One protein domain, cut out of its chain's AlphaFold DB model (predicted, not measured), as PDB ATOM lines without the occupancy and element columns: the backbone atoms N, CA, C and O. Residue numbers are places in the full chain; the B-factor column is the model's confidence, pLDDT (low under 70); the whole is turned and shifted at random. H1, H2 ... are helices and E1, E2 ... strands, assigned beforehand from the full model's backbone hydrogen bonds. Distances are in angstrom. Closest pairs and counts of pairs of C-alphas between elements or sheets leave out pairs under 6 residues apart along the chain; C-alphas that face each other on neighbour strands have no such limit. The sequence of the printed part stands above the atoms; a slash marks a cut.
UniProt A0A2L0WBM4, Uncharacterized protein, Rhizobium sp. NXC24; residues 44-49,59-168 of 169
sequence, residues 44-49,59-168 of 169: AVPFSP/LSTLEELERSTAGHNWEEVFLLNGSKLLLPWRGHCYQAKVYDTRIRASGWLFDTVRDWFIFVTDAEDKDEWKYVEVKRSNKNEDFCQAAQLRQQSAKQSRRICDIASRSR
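Overview. This is residues 44 to 49 and 59 to 168 of the 169 residues of an uncharacterized protein of Rhizobium sp. NXC24 (UniProt A0A2L0WBM4). A strongly twisted sheet of five strands makes the wall of a compact body, with the small hairpin E1 and E2 crossed over part of it as a lopsided sandwich and the helix H2 packed on the sheet. The long helix H3 starts beside the edge strand E7 and runs outward, its residues 158 to 166 sticking out as an arm, while the short H1 only grazes the sheet. The printed part has 116 residues, with named elements in the order H1 E1 E2 E3 E4 E5 E6 H2 E7 H3; the class is mixed, helices and strands. The large sheet runs E6 E5 E4 E3 E7, all antiparallel. The whole is only just compact, close to loose, with a radius of gyration of the C-alphas of 15.7 A and spans of 52 by 36 by 25 A.

Along the chain. The large sheet holds E3, residues 84 to 89, 16.2 A long; E4, residues 92 to 99, 22.6 A; E5, residues 102 to 105; E6, residues 108 to 110; and E7, residues 133 to 135. E4 begins at C-alpha 92 (-40.945, 26.866, -52.072). The small sheet holds E1, residues 71 to 74, and E2, residues 77 to 80. H1 covers residues 59 to 67, 12.1 A, from C-alpha 59 (-47.656, 33.634, -25.051). H2 covers residues 113 to 121, 12.0 A. H3 covers residues 146 to 166, 30.9 A, ending at C-alpha 166 (-10.828, 0.649, -23.697).

Arrangement. E3 E4 E5 E6 form a meander, each strand the antiparallel neighbour of the one before. N 87 and O 94 of the hairpin E3 and E4 are 2.8 A apart, within hydrogen-bond range, as are N 97 and O 104 of E4 and E5 at 2.9 A, N 103 and O 110 of E5 and E6 at 2.9 A, and N 86 and O 133 of E3 and E7 at 2.8 A. In the hairpin E1 and E2, N 72 and O 79 are 2.8 A apart. The two sheets form a sandwich, two sheets face to face, their best planes 27 degrees apart and their strands at 65 degrees; the closest C-alphas of E1 and E5 are those of His 72 and Arg 102, 5.9 A apart. H2 is on the large sheet; its closest C-alphas with E6 are those of Trp 116 and Phe 110, 5.8 A apart. H3 only grazes that sheet with residues 146 to 149; the C-alphas of Ala 146 and Glu 133 of E7, the closest, are 5.2 A apart. H1 is only just on the sheet, which it grazes with residues 62 to 66. In H1, H2 and H3 every O i to N i+4 pair is within hydrogen-bond range.

Size, cuts and confidence. The C-alphas of Gly 91 and Arg 168, the two farthest apart, are 53.4 A apart. Residues 50 to 58 are not printed, and C-alphas 49 and 59 are 11.1 A apart across the cut. The link H2 to E7 is long, with 11 residues. Mean pLDDT of the printed part is 80.9; residue 49, residues 59 to 69 and residues 155 to 168 are under 70.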
ATOM      1  N   ALA A  44     -51.576  13.623 -39.622       81.94
ATOM      2  CA  ALA A  44     -51.627  15.014 -39.206       81.94
ATOM      3  C   ALA A  44     -52.917  15.286 -38.433       81.94
ATOM      4  O   ALA A  44     -54.010  14.934 -38.884       81.94
ATOM      5  N   VAL A  45     -52.802  15.960 -37.291       84.62
ATOM      6  CA  VAL A  45     -53.959  16.425 -36.523       84.62
ATOM      7  C   VAL A  45     -54.028  17.950 -36.558       84.62
ATOM      8  O   VAL A  45     -52.984  18.605 -36.466       84.62
ATOM      9  N   PRO A  46     -55.226  18.546 -36.699       82.75
ATOM     10  CA  PRO A  46     -55.376  19.989 -36.596       82.75
ATOM     11  C   PRO A  46     -54.821  20.489 -35.262       82.75
ATOM     12  O   PRO A  46     -55.095  19.920 -34.203       82.75
ATOM     13  N   PHE A  47     -54.022  21.552 -35.303       77.56
ATOM     14  CA  PHE A  47     -53.540  22.202 -34.095       77.56
ATOM     15  C   PHE A  47     -54.610  23.157 -33.567       77.56
ATOM     16  O   PHE A  47     -54.741  24.282 -34.052       77.56
ATOM     17  N   SER A  48     -55.332  22.728 -32.535       72.06
ATOM     18  CA  SER A  48     -56.178  23.620 -31.745       72.06
ATOM     19  C   SER A  48     -55.373  24.140 -30.553       72.06
ATOM     20  O   SER A  48     -54.977  23.342 -29.699       72.06
ATOM     21  N   PRO A  49     -55.093  25.454 -30.455       62.50
ATOM     22  CA  PRO A  49     -54.556  25.998 -29.217       62.50
ATOM     23  C   PRO A  49     -55.582  25.759 -28.094       62.50
ATOM     24  O   PRO A  49     -56.781  25.873 -28.351       62.50
ATOM     25  N   LEU A  59     -49.051  33.355 -24.703       55.12
ATOM     26  CA  LEU A  59     -47.656  33.634 -25.051       55.12
ATOM     27  C   LEU A  59     -46.693  33.048 -24.017       55.12
ATOM     28  O   LEU A  59     -45.705  32.434 -24.398       55.12
ATOM     29  N   SER A  60     -47.016  33.158 -22.729       57.12
ATOM     30  CA  SER A  60     -46.162  32.669 -21.642       57.12
ATOM     31  C   SER A  60     -46.046  31.145 -21.632       57.12
ATOM     32  O   SER A  60     -44.944  30.641 -21.472       57.12
ATOM     33  N   THR A  61     -47.117  30.397 -21.910       60.19
ATOM     34  CA  THR A  61     -47.052  28.924 -21.990       60.19
ATOM     35  C   THR A  61     -46.354  28.434 -23.242       60.19
ATOM     36  O   THR A  61     -45.639  27.443 -23.184       60.19
ATOM     37  N   LEU A  62     -46.546  29.107 -24.382       60.06
ATOM     38  CA  LEU A  62     -45.795  28.785 -25.596       60.06
ATOM     39  C   LEU A  62     -44.303  29.061 -25.384       60.06
ATOM     40  O   LEU A  62     -43.481  28.222 -25.733       60.06
ATOM     41  N   GLU A  63     -43.951  30.182 -24.752       63.16
ATOM     42  CA  GLU A  63     -42.571  30.496 -24.380       63.16
ATOM     43  C   GLU A  63     -41.995  29.523 -23.341       63.16
ATOM     44  O   GLU A  63     -40.846  29.112 -23.470       63.16
ATOM     45  N   GLU A  64     -42.764  29.119 -22.329       62.88
ATOM     46  CA  GLU A  64     -42.344  28.120 -21.336       62.88
ATOM     47  C   GLU A  64     -42.140  26.744 -21.966       62.88
ATOM     48  O   GLU A  64     -41.134  26.088 -21.695       62.88
ATOM     49  N   LEU A  65     -43.042  26.319 -22.854       62.34
ATOM     50  CA  LEU A  65     -42.899  25.059 -23.576       62.34
ATOM     51  C   LEU A  65     -41.678  25.099 -24.500       62.34
ATOM     52  O   LEU A  65     -40.933  24.126 -24.579       62.34
ATOM     53  N   GLU A  66     -41.424  26.237 -25.146       63.09
ATOM     54  CA  GLU A  66     -40.236  26.468 -25.971       63.09
ATOM     55  C   GLU A  66     -38.932  26.510 -25.164       63.09
ATOM     56  O   GLU A  66     -37.881  26.160 -25.699       63.09
ATOM     57  N   ARG A  67     -38.986  26.905 -23.887       64.94
ATOM     58  CA  ARG A  67     -37.848  26.863 -22.950       64.94
ATOM     59  C   ARG A  67     -37.669  25.503 -22.276       64.94
ATOM     60  O   ARG A  67     -36.630  25.277 -21.654       64.94
ATOM     61  N   SER A  68     -38.653  24.611 -22.367       65.50
ATOM     62  CA  SER A  68     -38.556  23.282 -21.768       65.50
ATOM     63  C   SER A  68     -37.472  22.438 -22.448       65.50
ATOM     64  O   SER A  68     -37.218  22.549 -23.646       65.50
ATOM     65  N   THR A  69     -36.841  21.546 -21.683       68.19
ATOM     66  CA  THR A  69     -35.859  20.578 -22.205       68.19
ATOM     67  C   THR A  69     -36.506  19.390 -22.921       68.19
ATOM     68  O   THR A  69     -35.797  18.485 -23.360       68.19
ATOM     69  N   ALA A  70     -37.840  19.364 -23.016       75.12
ATOM     70  CA  ALA A  70     -38.564  18.389 -23.818       75.12
ATOM     71  C   ALA A  70     -38.306  18.626 -25.314       75.12
ATOM     72  O   ALA A  70     -37.758  19.655 -25.724       75.12
ATOM     73  N   GLY A  71     -38.641  17.640 -26.137       84.19
ATOM     74  CA  GLY A  71     -38.327  17.698 -27.551       84.19
ATOM     75  C   GLY A  71     -38.762  16.468 -28.326       84.19
ATOM     76  O   GLY A  71     -39.284  15.493 -27.781       84.19
ATOM     77  N   HIS A  72     -38.499  16.520 -29.622       86.81
ATOM     78  CA  HIS A  72     -38.809  15.469 -30.567       86.81
ATOM     79  C   HIS A  72     -37.559  14.637 -30.855       86.81
ATOM     80  O   HIS A  72     -36.524  15.170 -31.266       86.81
ATOM     81  N   ASN A  73     -37.656  13.321 -30.669       87.75
ATOM     82  CA  ASN A  73     -36.592  12.421 -31.086       87.75
ATOM     83  C   ASN A  73     -36.773  12.028 -32.555       87.75
ATOM     84  O   ASN A  73     -37.627  11.202 -32.879       87.75
ATOM     85  N   TRP A  74     -35.940  12.584 -33.428       87.31
ATOM     86  CA  TRP A  74     -35.876  12.187 -34.825       87.31
ATOM     87  C   TRP A  74     -34.777  11.134 -34.988       87.31
ATOM     88  O   TRP A  74     -33.635  11.436 -35.327       87.31
ATOM     89  N   GLU A  75     -35.122   9.883 -34.680       85.00
ATOM     90  CA  GLU A  75     -34.205   8.732 -34.687       85.00
ATOM     91  C   GLU A  75     -32.910   8.968 -33.873       85.00
ATOM     92  O   GLU A  75     -32.911   8.859 -32.649       85.00
ATOM     93  N   GLU A  76     -31.800   9.253 -34.562       80.62
ATOM     94  CA  GLU A  76     -30.454   9.464 -34.016       80.62
ATOM     95  C   GLU A  76     -30.205  10.921 -33.589       80.62
ATOM     96  O   GLU A  76     -29.161  11.226 -33.007       80.62
ATOM     97  N   VAL A  77     -31.132  11.838 -33.892       83.94
ATOM     98  CA  VAL A  77     -31.015  13.266 -33.584       83.94
ATOM     99  C   VAL A  77     -32.164  13.702 -32.686       83.94
ATOM    100  O   VAL A  77     -33.318  13.791 -33.101       83.94
ATOM    101  N   PHE A  78     -31.824  14.085 -31.459       87.69
ATOM    102  CA  PHE A  78     -32.775  14.725 -30.561       87.69
ATOM    103  C   PHE A  78     -32.893  16.224 -30.867       87.69
ATOM    104  O   PHE A  78     -31.896  16.959 -30.843       87.69
ATOM    105  N   LEU A  79     -34.114  16.675 -31.149       89.06
ATOM    106  CA  LEU A  79     -34.455  18.068 -31.400       89.06
ATOM    107  C   LEU A  79     -35.184  18.648 -30.193       89.06
ATOM    108  O   LEU A  79     -36.249  18.174 -29.819       89.06
ATOM    109  N   LEU A  80     -34.639  19.712 -29.613       87.88
ATOM    110  CA  LEU A  80     -35.272  20.392 -28.486       87.88
ATOM    111  C   LEU A  80     -36.525  21.144 -28.918       87.88
ATOM    112  O   LEU A  80     -36.628  21.595 -30.066       87.88
ATOM    113  N   ASN A  81     -37.417  21.367 -27.961       88.06
ATOM    114  CA  ASN A  81     -38.538  22.265 -28.133       88.06
ATOM    115  C   ASN A  81     -38.101  23.623 -28.666       88.06
ATOM    116  O   ASN A  81     -37.047  24.169 -28.336       88.06
ATOM    117  N   GLY A  82     -38.900  24.114 -29.605       86.56
ATOM    118  CA  GLY A  82     -38.635  25.338 -30.333       86.56
ATOM    119  C   GLY A  82     -37.590  25.247 -31.445       86.56
ATOM    120  O   GLY A  82     -37.403  26.245 -32.147       86.56
ATOM    121  N   SER A  83     -36.945  24.091 -31.661       90.81
ATOM    122  CA  SER A  83     -36.077  23.886 -32.830       90.81
ATOM    123  C   SER A  83     -36.866  24.123 -34.116       90.81
ATOM    124  O   SER A  83     -37.998  23.655 -34.256       90.81
ATOM    125  N   LYS A  84     -36.279  24.874 -35.046       93.69
ATOM    126  CA  LYS A  84     -36.902  25.218 -36.327       93.69
ATOM    127  C   LYS A  84     -36.424  24.256 -37.401       93.69
ATOM    128  O   LYS A  84     -35.237  23.942 -37.463       93.69
ATOM    129  N   LEU A  85     -37.349  23.837 -38.249       94.62
ATOM    130  CA  LEU A  85     -37.099  23.010 -39.417       94.62
ATOM    131  C   LEU A  85     -37.416  23.810 -40.675       94.62
ATOM    132  O   LEU A  85     -38.400  24.554 -40.715       94.62
ATOM    133  N   LEU A  86     -36.587  23.631 -41.693       95.69
ATOM    134  CA  LEU A  86     -36.743  24.227 -43.007       95.69
ATOM    135  C   LEU A  86     -36.725  23.123 -44.057       95.69
ATOM    136  O   LEU A  86     -35.889  22.231 -43.991       95.69
ATOM    137  N   LEU A  87     -37.630  23.190 -45.024       94.88
ATOM    138  CA  LEU A  87     -37.678  22.257 -46.141       94.88
ATOM    139  C   LEU A  87     -37.808  23.042 -47.452       94.88
ATOM    140  O   LEU A  87     -38.911  23.463 -47.813       94.88
ATOM    141  N   PRO A  88     -36.696  23.261 -48.169       92.56
ATOM    142  CA  PRO A  88     -36.722  23.758 -49.536       92.56
ATOM    143  C   PRO A  88     -37.239  22.659 -50.476       92.56
ATOM    144  O   PRO A  88     -36.615  21.611 -50.628       92.56
ATOM    145  N   TRP A  89     -38.380  22.884 -51.129       90.12
ATOM    146  CA  TRP A  89     -38.970  21.925 -52.063       90.12
ATOM    147  C   TRP A  89     -39.665  22.621 -53.232       90.12
ATOM    148  O   TRP A  89     -40.543  23.461 -53.035       90.12
ATOM    149  N   ARG A  90     -39.286  22.252 -54.465       87.94
ATOM    150  CA  ARG A  90     -39.880  22.752 -55.726       87.94
ATOM    151  C   ARG A  90     -40.043  24.283 -55.780       87.94
ATOM    152  O   ARG A  90     -41.085  24.784 -56.182       87.94
ATOM    153  N   GLY A  91     -39.014  25.023 -55.361       85.31
ATOM    154  CA  GLY A  91     -39.015  26.494 -55.382       85.31
ATOM    155  C   GLY A  91     -39.759  27.161 -54.219       85.31
ATOM    156  O   GLY A  91     -39.772  28.385 -54.131       85.31
ATOM    157  N   HIS A  92     -40.329  26.380 -53.302       88.75
ATOM    158  CA  HIS A  92     -40.945  26.866 -52.072       88.75
ATOM    159  C   HIS A  92     -40.105  26.484 -50.856       88.75
ATOM    160  O   HIS A  92     -39.346  25.517 -50.883       88.75
ATOM    161  N   CYS A  93     -40.248  27.251 -49.778       90.31
ATOM    162  CA  CYS A  93     -39.539  27.013 -48.531       90.31
ATOM    163  C   CYS A  93     -40.552  26.841 -47.401       90.31
ATOM    164  O   CYS A  93     -41.226  27.792 -47.002       90.31
ATOM    165  N   TYR A  94     -40.684  25.609 -46.921       93.88
ATOM    166  CA  TYR A  94     -41.645  25.243 -45.890       93.88
ATOM    167  C   TYR A  94     -40.980  25.290 -44.522       93.88
ATOM    168  O   TYR A  94     -39.843  24.852 -44.358       93.88
ATOM    169  N   GLN A  95     -41.695  25.822 -43.534       95.12
ATOM    170  CA  GLN A  95     -41.182  25.980 -42.178       95.12
ATOM    171  C   GLN A  95     -42.001  25.149 -41.202       95.12
ATOM    172  O   GLN A  95     -43.233  25.131 -41.266       95.12
ATOM    173  N   ALA A  96     -41.311  24.513 -40.263       94.62
ATOM    174  CA  ALA A  96     -41.923  23.843 -39.130       94.62
ATOM    175  C   ALA A  96     -41.144  24.122 -37.843       94.62
ATOM    176  O   ALA A  96     -40.020  24.628 -37.859       94.62
ATOM    177  N   LYS A  97     -41.756  23.810 -36.705       93.31
ATOM    178  CA  LYS A  97     -41.154  23.984 -35.384       93.31
ATOM    179  C   LYS A  97     -41.462  22.781 -34.506       93.31
ATOM    180  O   LYS A  97     -42.577  22.271 -34.541       93.31
ATOM    181  N   VAL A  98     -40.494  22.350 -33.707       90.44
ATOM    182  CA  VAL A  98     -40.711  21.318 -32.687       90.44
ATOM    183  C   VAL A  98     -41.570  21.896 -31.567       90.44
ATOM    184  O   VAL A  98     -41.251  22.955 -31.016       90.44
ATOM    185  N   TYR A  99     -42.661  21.201 -31.262       88.00
ATOM    186  CA  TYR A  99     -43.628  21.550 -30.235       88.00
ATOM    187  C   TYR A  99     -43.938  20.320 -29.381       88.00
ATOM    188  O   TYR A  99     -44.576  19.373 -29.846       88.00
ATOM    189  N   ASP A 100     -43.478  20.354 -28.136       84.50
ATOM    190  CA  ASP A 100     -43.394  19.196 -27.254       84.50
ATOM    191  C   ASP A 100     -42.653  18.015 -27.913       84.50
ATOM    192  O   ASP A 100     -41.451  18.067 -28.167       84.50
ATOM    193  N   THR A 101     -43.373  16.951 -28.241       86.19
ATOM    194  CA  THR A 101     -42.831  15.742 -28.866       86.19
ATOM    195  C   THR A 101     -43.151  15.655 -30.357       86.19
ATOM    196  O   THR A 101     -42.828  14.656 -30.999       86.19
ATOM    197  N   ARG A 102     -43.771  16.697 -30.924       90.69
ATOM    198  CA  ARG A 102     -44.348  16.718 -32.275       90.69
ATOM    199  C   ARG A 102     -43.795  17.851 -33.129       90.69
ATOM    200  O   ARG A 102     -43.145  18.777 -32.643       90.69
ATOM    201  N   ILE A 103     -44.088  17.798 -34.423       92.50
ATOM    202  CA  ILE A 103     -43.731  18.839 -35.388       92.50
ATOM    203  C   ILE A 103     -44.962  19.689 -35.689       92.50
ATOM    204  O   ILE A 103     -46.005  19.168 -36.062       92.50
ATOM    205  N   ARG A 104     -44.850  21.009 -35.543       92.00
ATOM    206  CA  ARG A 104     -45.911  21.972 -35.853       92.00
ATOM    207  C   ARG A 104     -45.603  22.704 -37.154       92.00
ATOM    208  O   ARG A 104     -44.568  23.365 -37.247       92.00
ATOM    209  N   ALA A 105     -46.522  22.664 -38.117       92.31
ATOM    210  CA  ALA A 105     -46.427  23.431 -39.361       92.31
ATOM    211  C   ALA A 105     -47.814  23.758 -39.922       92.31
ATOM    212  O   ALA A 105     -48.711  22.926 -39.866       92.31
ATOM    213  N   SER A 106     -47.995  24.961 -40.475       86.12
ATOM    214  CA  SER A 106     -49.206  25.356 -41.221       86.12
ATOM    215  C   SER A 106     -50.549  25.069 -40.521       86.12
ATOM    216  O   SER A 106     -51.534  24.761 -41.183       86.12
ATOM    217  N   GLY A 107     -50.600  25.151 -39.185       85.56
ATOM    218  CA  GLY A 107     -51.815  24.856 -38.404       85.56
ATOM    219  C   GLY A 107     -52.049  23.373 -38.092       85.56
ATOM    220  O   GLY A 107     -53.096  23.027 -37.559       85.56
ATOM    221  N   TRP A 108     -51.073  22.511 -38.367       89.00
ATOM    222  CA  TRP A 108     -51.121  21.071 -38.123       89.00
ATOM    223  C   TRP A 108     -50.031  20.637 -37.143       89.00
ATOM    224  O   TRP A 108     -48.976  21.277 -37.042       89.00
ATOM    225  N   LEU A 109     -50.293  19.539 -36.433       90.56
ATOM    226  CA  LEU A 109     -49.305  18.766 -35.693       90.56
ATOM    227  C   LEU A 109     -49.071  17.428 -36.391       90.56
ATOM    228  O   LEU A 109     -50.020  16.722 -36.725       90.56
ATOM    229  N   PHE A 110     -47.803  17.075 -36.536       91.12
ATOM    230  CA  PHE A 110     -47.330  15.818 -37.097       91.12
ATOM    231  C   PHE A 110     -46.584  15.045 -36.015       91.12
ATOM    232  O   PHE A 110     -45.819  15.638 -35.246       91.12
ATOM    233  N   ASP A 111     -46.788  13.731 -35.958       89.75
ATOM    234  CA  ASP A 111     -46.105  12.878 -34.983       89.75
ATOM    235  C   ASP A 111     -44.597  12.800 -35.265       89.75
ATOM    236  O   ASP A 111     -43.798  12.723 -34.332       89.75
ATOM    237  N   THR A 112     -44.193  12.870 -36.539       90.88
ATOM    238  CA  THR A 112     -42.787  12.781 -36.956       90.88
ATOM    239  C   THR A 112     -42.389  13.825 -38.002       90.88
ATOM    240  O   THR A 112     -43.223  14.404 -38.701       90.88
ATOM    241  N   VAL A 113     -41.079  14.055 -38.156       91.19
ATOM    242  CA  VAL A 113     -40.534  14.864 -39.267       91.19
ATOM    243  C   VAL A 113     -40.863  14.236 -40.624       91.19
ATOM    244  O   VAL A 113     -41.142  14.958 -41.579       91.19
ATOM    245  N   ARG A 114     -40.899  12.900 -40.699       90.62
ATOM    246  CA  ARG A 114     -41.289  12.158 -41.901       90.62
ATOM    247  C   ARG A 114     -42.729  12.445 -42.309       90.62
ATOM    248  O   ARG A 114     -42.994  12.700 -43.478       90.62
ATOM    249  N   ASP A 115     -43.646  12.438 -41.350       90.25
ATOM    250  CA  ASP A 115     -45.053  12.762 -41.582       90.25
ATOM    251  C   ASP A 115     -45.207  14.170 -42.168       90.25
ATOM    252  O   ASP A 115     -45.887  14.370 -43.175       90.25
ATOM    253  N   TRP A 116     -44.501  15.144 -41.588       92.25
ATOM    254  CA  TRP A 116     -44.452  16.501 -42.124       92.25
ATOM    255  C   TRP A 116     -43.835  16.556 -43.534       92.25
ATOM    256  O   TRP A 116     -44.378  17.224 -44.415       92.25
ATOM    257  N   PHE A 117     -42.743  15.829 -43.784       91.81
ATOM    258  CA  PHE A 117     -42.110  15.754 -45.104       91.81
ATOM    259  C   PHE A 117     -43.065  15.189 -46.164       91.81
ATOM    260  O   PHE A 117     -43.211  15.787 -47.230       91.81
ATOM    261  N   ILE A 118     -43.761  14.086 -45.871       90.06
ATOM    262  CA  ILE A 118     -44.756  13.481 -46.771       90.06
ATOM    263  C   ILE A 118     -45.892  14.469 -47.038       90.06
ATOM    264  O   ILE A 118     -46.302  14.639 -48.184       90.06
ATOM    265  N   PHE A 119     -46.366  15.160 -45.999       88.19
ATOM    266  CA  PHE A 119     -47.420  16.161 -46.132       88.19
ATOM    267  C   PHE A 119     -47.028  17.302 -47.079       88.19
ATOM    268  O   PHE A 119     -47.838  17.729 -47.898       88.19
ATOM    269  N   VAL A 120     -45.788  17.788 -46.996       88.56
ATOM    270  CA  VAL A 120     -45.302  18.893 -47.837       88.56
ATOM    271  C   VAL A 120     -44.984  18.444 -49.263       88.56
ATOM    272  O   VAL A 120     -45.275  19.159 -50.223       88.56
ATOM    273  N   THR A 121     -44.327  17.299 -49.415       87.25
ATOM    274  CA  THR A 121     -43.706  16.909 -50.689       87.25
ATOM    275  C   THR A 121     -44.569  15.988 -51.538       87.25
ATOM    276  O   THR A 121     -44.318  15.889 -52.741       87.25
ATOM    277  N   ASP A 122     -45.551  15.318 -50.924       81.38
ATOM    278  CA  ASP A 122     -46.285  14.179 -51.489       81.38
ATOM    279  C   ASP A 122     -45.369  13.020 -51.937       81.38
ATOM    280  O   ASP A 122     -45.785  12.133 -52.683       81.38
ATOM    281  N   ALA A 123     -44.101  13.029 -51.512       80.44
ATOM    282  CA  ALA A 123     -43.098  12.048 -51.893       80.44
ATOM    283  C   ALA A 123     -42.960  10.962 -50.820       80.44
ATOM    284  O   ALA A 123     -42.969  11.235 -49.622       80.44
ATOM    285  N   GLU A 124     -42.757   9.723 -51.264       73.56
ATOM    286  CA  GLU A 124     -42.455   8.577 -50.391       73.56
ATOM    287  C   GLU A 124     -40.944   8.371 -50.202       73.56
ATOM    288  O   GLU A 124     -40.499   7.270 -49.859       73.56
ATOM    289  N   ASP A 125     -40.141   9.418 -50.434       76.69
ATOM    290  CA  ASP A 125     -38.700   9.344 -50.205       76.69
ATOM    291  C   ASP A 125     -38.437   8.891 -48.761       76.69
ATOM    292  O   ASP A 125     -39.124   9.274 -47.810       76.69
ATOM    293  N   LYS A 126     -37.478   7.980 -48.610       71.56
ATOM    294  CA  LYS A 126     -37.121   7.407 -47.313       71.56
ATOM    295  C   LYS A 126     -36.062   8.222 -46.589       71.56
ATOM    296  O   LYS A 126     -35.761   7.876 -45.453       71.56
ATOM    297  N   ASP A 127     -35.484   9.219 -47.252       84.06
ATOM    298  CA  ASP A 127     -34.342   9.960 -46.740       84.06
ATOM    299  C   ASP A 127     -34.631  11.461 -46.621       84.06
ATOM    300  O   ASP A 127     -33.979  12.308 -47.236       84.06
ATOM    301  N   GLU A 128     -35.619  11.796 -45.789       87.25
ATOM    302  CA  GLU A 128     -35.993  13.174 -45.454       87.25
ATOM    303  C   GLU A 128     -34.809  14.011 -44.912       87.25
ATOM    304  O   GLU A 128     -34.771  15.234 -45.065       87.25
ATOM    305  N   TRP A 129     -33.792  13.351 -44.348       88.25
ATOM    306  CA  TRP A 129     -32.574  13.964 -43.810       88.25
ATOM    307  C   TRP A 129     -31.789  14.778 -44.838       88.25
ATOM    308  O   TRP A 129     -31.066  15.701 -44.460       88.25
ATOM    309  N   LYS A 130     -31.899  14.425 -46.123       88.38
ATOM    310  CA  LYS A 130     -31.209  15.110 -47.224       88.38
ATOM    311  C   LYS A 130     -31.787  16.479 -47.550       88.38
ATOM    312  O   LYS A 130     -31.095  17.280 -48.169       88.38
ATOM    313  N   TYR A 131     -33.048  16.708 -47.205       90.56
ATOM    314  CA  TYR A 131     -33.793  17.876 -47.674       90.56
ATOM    315  C   TYR A 131     -34.117  18.857 -46.555       90.56
ATOM    316  O   TYR A 131     -34.385  20.026 -46.822       90.56
ATOM    317  N   VAL A 132     -34.125  18.387 -45.309       93.06
ATOM    318  CA  VAL A 132     -34.494  19.203 -44.158       93.06
ATOM    319  C   VAL A 132     -33.261  19.874 -43.565       93.06
ATOM    320  O   VAL A 132     -32.243  19.237 -43.293       93.06
ATOM    321  N   GLU A 133     -33.387  21.162 -43.277       94.94
ATOM    322  CA  GLU A 133     -32.432  21.923 -42.484       94.94
ATOM    323  C   GLU A 133     -32.991  22.178 -41.087       94.94
ATOM    324  O   GLU A 133     -34.195  22.340 -40.885       94.94
ATOM    325  N   VAL A 134     -32.104  22.232 -40.102       93.50
ATOM    326  CA  VAL A 134     -32.439  22.349 -38.687       93.50
ATOM    327  C   VAL A 134     -31.695  23.529 -38.088       93.50
ATOM    328  O   VAL A 134     -30.480  23.659 -38.238       93.50
ATOM    329  N   LYS A 135     -32.413  24.349 -37.326       92.62
ATOM    330  CA  LYS A 135     -31.842  25.339 -36.415       92.62
ATOM    331  C   LYS A 135     -32.260  25.003 -34.987       92.62
ATOM    332  O   LYS A 135     -33.447  25.046 -34.653       92.62
ATOM    333  N   ARG A 136     -31.287  24.644 -34.145       86.69
ATOM    334  CA  ARG A 136     -31.530  24.277 -32.739       86.69
ATOM    335  C   ARG A 136     -31.914  25.508 -31.920       86.69
ATOM    336  O   ARG A 136     -31.334  26.572 -32.102       86.69
ATOM    337  N   SER A 137     -32.871  25.362 -31.006       83.19
ATOM    338  CA  SER A 137     -33.368  26.473 -30.178       83.19
ATOM    339  C   SER A 137     -32.339  27.010 -29.182       83.19
ATOM    340  O   SER A 137     -32.309  28.204 -28.908       83.19
ATOM    341  N   ASN A 138     -31.470  26.143 -28.664       78.81
ATOM    342  CA  ASN A 138     -30.489  26.471 -27.628       78.81
ATOM    343  C   ASN A 138     -29.143  26.979 -28.164       78.81
ATOM    344  O   ASN A 138     -28.211  27.185 -27.386       78.81
ATOM    345  N   LYS A 139     -29.012  27.147 -29.481       76.00
ATOM    346  CA  LYS A 139     -27.778  27.588 -30.117       76.00
ATOM    347  C   LYS A 139     -28.046  28.773 -31.026       76.00
ATOM    348  O   LYS A 139     -28.968  28.743 -31.836       76.00
ATOM    349  N   ASN A 140     -27.188  29.786 -30.951       75.75
ATOM    350  CA  ASN A 140     -27.206  30.891 -31.905       75.75
ATOM    351  C   ASN A 140     -26.460  30.506 -33.197       75.75
ATOM    352  O   ASN A 140     -25.498  31.155 -33.589       75.75
ATOM    353  N   GLU A 141     -26.857  29.383 -33.796       80.56
ATOM    354  CA  GLU A 141     -26.303  28.856 -35.045       80.56
ATOM    355  C   GLU A 141     -27.291  29.109 -36.200       80.56
ATOM    356  O   GLU A 141     -28.495  29.330 -35.995       80.56
ATOM    357  N   ASP A 142     -26.775  29.097 -37.427       88.31
ATOM    358  CA  ASP A 142     -27.594  29.110 -38.636       88.31
ATOM    359  C   ASP A 142     -28.239  27.744 -38.895       88.31
ATOM    360  O   ASP A 142     -27.985  26.760 -38.193       88.31
ATOM    361  N   PHE A 143     -29.131  27.692 -39.886       89.81
ATOM    362  CA  PHE A 143     -29.692  26.425 -40.342       89.81
ATOM    363  C   PHE A 143     -28.573  25.509 -40.841       89.81
ATOM    364  O   PHE A 143     -27.697  25.917 -41.601       89.81
ATOM    365  N   CYS A 144     -28.609  24.257 -40.399       90.81
ATOM    366  CA  CYS A 144     -27.669  23.226 -40.809       90.81
ATOM    367  C   CYS A 144     -28.422  22.034 -41.391       90.81
ATOM    368  O   CYS A 144     -29.528  21.706 -40.963       90.81
ATOM    369  N   GLN A 145     -27.822  21.369 -42.370       91.44
ATOM    370  CA  GLN A 145     -28.438  20.221 -43.028       91.44
ATOM    371  C   GLN A 145     -28.629  19.068 -42.033       91.44
ATOM    372  O   GLN A 145     -27.687  18.676 -41.333       91.44
ATOM    373  N   ALA A 146     -29.829  18.488 -41.974       88.75
ATOM    374  CA  ALA A 146     -30.154  17.440 -41.007       88.75
ATOM    375  C   ALA A 146     -29.256  16.203 -41.189       88.75
ATOM    376  O   ALA A 146     -28.801  15.612 -40.207       88.75
ATOM    377  N   ALA A 147     -28.896  15.867 -42.432       88.06
ATOM    378  CA  ALA A 147     -27.922  14.819 -42.735       88.06
ATOM    379  C   ALA A 147     -26.565  15.030 -42.031       88.06
ATOM    380  O   ALA A 147     -25.944  14.066 -41.577       88.06
ATOM    381  N   GLN A 148     -26.104  16.279 -41.887       87.75
ATOM    382  CA  GLN A 148     -24.855  16.584 -41.179       87.75
ATOM    383  C   GLN A 148     -24.997  16.342 -39.673       87.75
ATOM    384  O   GLN A 148     -24.110  15.739 -39.064       87.75
ATOM    385  N   LEU A 149     -26.125  16.744 -39.076       85.81
ATOM    386  CA  LEU A 149     -26.420  16.491 -37.661       85.81
ATOM    387  C   LEU A 149     -26.459  14.995 -37.342       85.81
ATOM    388  O   LEU A 149     -25.918  14.556 -36.323       85.81
ATOM    389  N   ARG A 150     -27.055  14.203 -38.235       85.50
ATOM    390  CA  ARG A 150     -27.107  12.747 -38.110       85.50
ATOM    391  C   ARG A 150     -25.708  12.130 -38.133       85.50
ATOM    392  O   ARG A 150     -25.345  11.371 -37.237       85.50
ATOM    393  N   GLN A 151     -24.871  12.529 -39.091       84.44
ATOM    394  CA  GLN A 151     -23.485  12.052 -39.172       84.44
ATOM    395  C   GLN A 151     -22.651  12.418 -37.937       84.44
ATOM    396  O   GLN A 151     -21.819  11.619 -37.498       84.44
ATOM    397  N   GLN A 152     -22.843  13.614 -37.376       82.19
ATOM    398  CA  GLN A 152     -22.169  14.028 -36.141       82.19
ATOM    399  C   GLN A 152     -22.595  13.156 -34.956       82.19
ATOM    400  O   GLN A 152     -21.739  12.673 -34.214       82.19
ATOM    401  N   SER A 153     -23.895  12.886 -34.838       76.06
ATOM    402  CA  SER A 153     -24.460  12.054 -33.771       76.06
ATOM    403  C   SER A 153     -23.947  10.611 -33.862       76.06
ATOM    404  O   SER A 153     -23.439  10.069 -32.882       76.06
ATOM    405  N   ALA A 154     -23.921  10.026 -35.065       71.25
ATOM    406  CA  ALA A 154     -23.368   8.691 -35.297       71.25
ATOM    407  C   ALA A 154     -21.867   8.588 -34.951       71.25
ATOM    408  O   ALA A 154     -21.416   7.587 -34.390       71.25
ATOM    409  N   LYS A 155     -21.074   9.629 -35.249       67.56
ATOM    410  CA  LYS A 155     -19.648   9.693 -34.873       67.56
ATOM    411  C   LYS A 155     -19.458   9.777 -33.358       67.56
ATOM    412  O   LYS A 155     -18.522   9.177 -32.832       67.56
ATOM    413  N   GLN A 156     -20.326  10.506 -32.661       61.69
ATOM    414  CA  GLN A 156     -20.264  10.655 -31.211       61.69
ATOM    415  C   GLN A 156     -20.625   9.348 -30.492       61.69
ATOM    416  O   GLN A 156     -19.890   8.938 -29.595       61.69
ATOM    417  N   SER A 157     -21.659   8.636 -30.950       60.44
ATOM    418  CA  SER A 157     -22.025   7.315 -30.419       60.44
ATOM    419  C   SER A 157     -20.898   6.289 -30.580       60.44
ATOM    420  O   SER A 157     -20.596   5.559 -29.640       60.44
ATOM    421  N   ARG A 158     -20.202   6.277 -31.729       59.00
ATOM    422  CA  ARG A 158     -19.036   5.395 -31.944       59.00
ATOM    423  C   ARG A 158     -17.897   5.679 -30.962       59.00
ATOM    424  O   ARG A 158     -17.386   4.749 -30.350       59.00
ATOM    425  N   ARG A 159     -17.566   6.956 -30.730       56.88
ATOM    426  CA  ARG A 159     -16.520   7.342 -29.762       56.88
ATOM    427  C   ARG A 159     -16.827   6.880 -28.336       56.88
ATOM    428  O   ARG A 159     -15.907   6.496 -27.625       56.88
ATOM    429  N   ILE A 160     -18.092   6.915 -27.910       58.09
ATOM    430  CA  ILE A 160     -18.487   6.450 -26.569       58.09
ATOM    431  C   ILE A 160     -18.268   4.936 -26.442       58.09
ATOM    432  O   ILE A 160     -17.707   4.485 -25.443       58.09
ATOM    433  N   CYS A 161     -18.635   4.159 -27.466       57.22
ATOM    434  CA  CYS A 161     -18.386   2.716 -27.495       57.22
ATOM    435  C   CYS A 161     -16.883   2.381 -27.477       57.22
ATOM    436  O   CYS A 161     -16.469   1.464 -26.766       57.22
ATOM    437  N   ASP A 162     -16.058   3.148 -28.196       55.28
ATOM    438  CA  ASP A 162     -14.598   2.973 -28.234       55.28
ATOM    439  C   ASP A 162     -13.924   3.300 -26.885       55.28
ATOM    440  O   ASP A 162     -12.955   2.656 -26.484       55.28
ATOM    441  N   ILE A 163     -14.439   4.288 -26.144       58.50
ATOM    442  CA  ILE A 163     -13.944   4.630 -24.799       58.50
ATOM    443  C   ILE A 163     -14.374   3.567 -23.778       58.50
ATOM    444  O   ILE A 163     -13.557   3.114 -22.975       58.50
ATOM    445  N   ALA A 164     -15.632   3.122 -23.832       56.22
ATOM    446  CA  ALA A 164     -16.152   2.095 -22.931       56.22
ATOM    447  C   ALA A 164     -15.417   0.753 -23.097       56.22
ATOM    448  O   ALA A 164     -15.122   0.086 -22.106       56.22
ATOM    449  N   SER A 165     -15.059   0.386 -24.330       57.03
ATOM    450  CA  SER A 165     -14.289  -0.830 -24.627       57.03
ATOM    451  C   SER A 165     -12.819  -0.745 -24.203       57.03
ATOM    452  O   SER A 165     -12.263  -1.755 -23.783       57.03
ATOM    453  N   ARG A 166     -12.199   0.444 -24.211       55.22
ATOM    454  CA  ARG A 166     -10.828   0.649 -23.697       55.22
ATOM    455  C   ARG A 166     -10.725   0.685 -22.174       55.22
ATOM    456  O   ARG A 166      -9.667   0.399 -21.639       55.22
ATOM    457  N   SER A 167     -11.806   1.025 -21.476       55.72
ATOM    458  CA  SER A 167     -11.834   1.079 -20.004       55.72
ATOM    459  C   SER A 167     -11.991  -0.285 -19.312       55.72
ATOM    460  O   SER A 167     -11.967  -0.352 -18.086       55.72
ATOM    461  N   ARG A 168     -12.178  -1.366 -20.083       52.22
ATOM    462  CA  ARG A 168     -12.341  -2.747 -19.588       52.22
ATOM    463  C   ARG A 168     -11.206  -3.694 -20.010       52.22
ATOM    464  O   ARG A 168     -11.370  -4.903 -19.858       52.22
TER     465      ARG A 168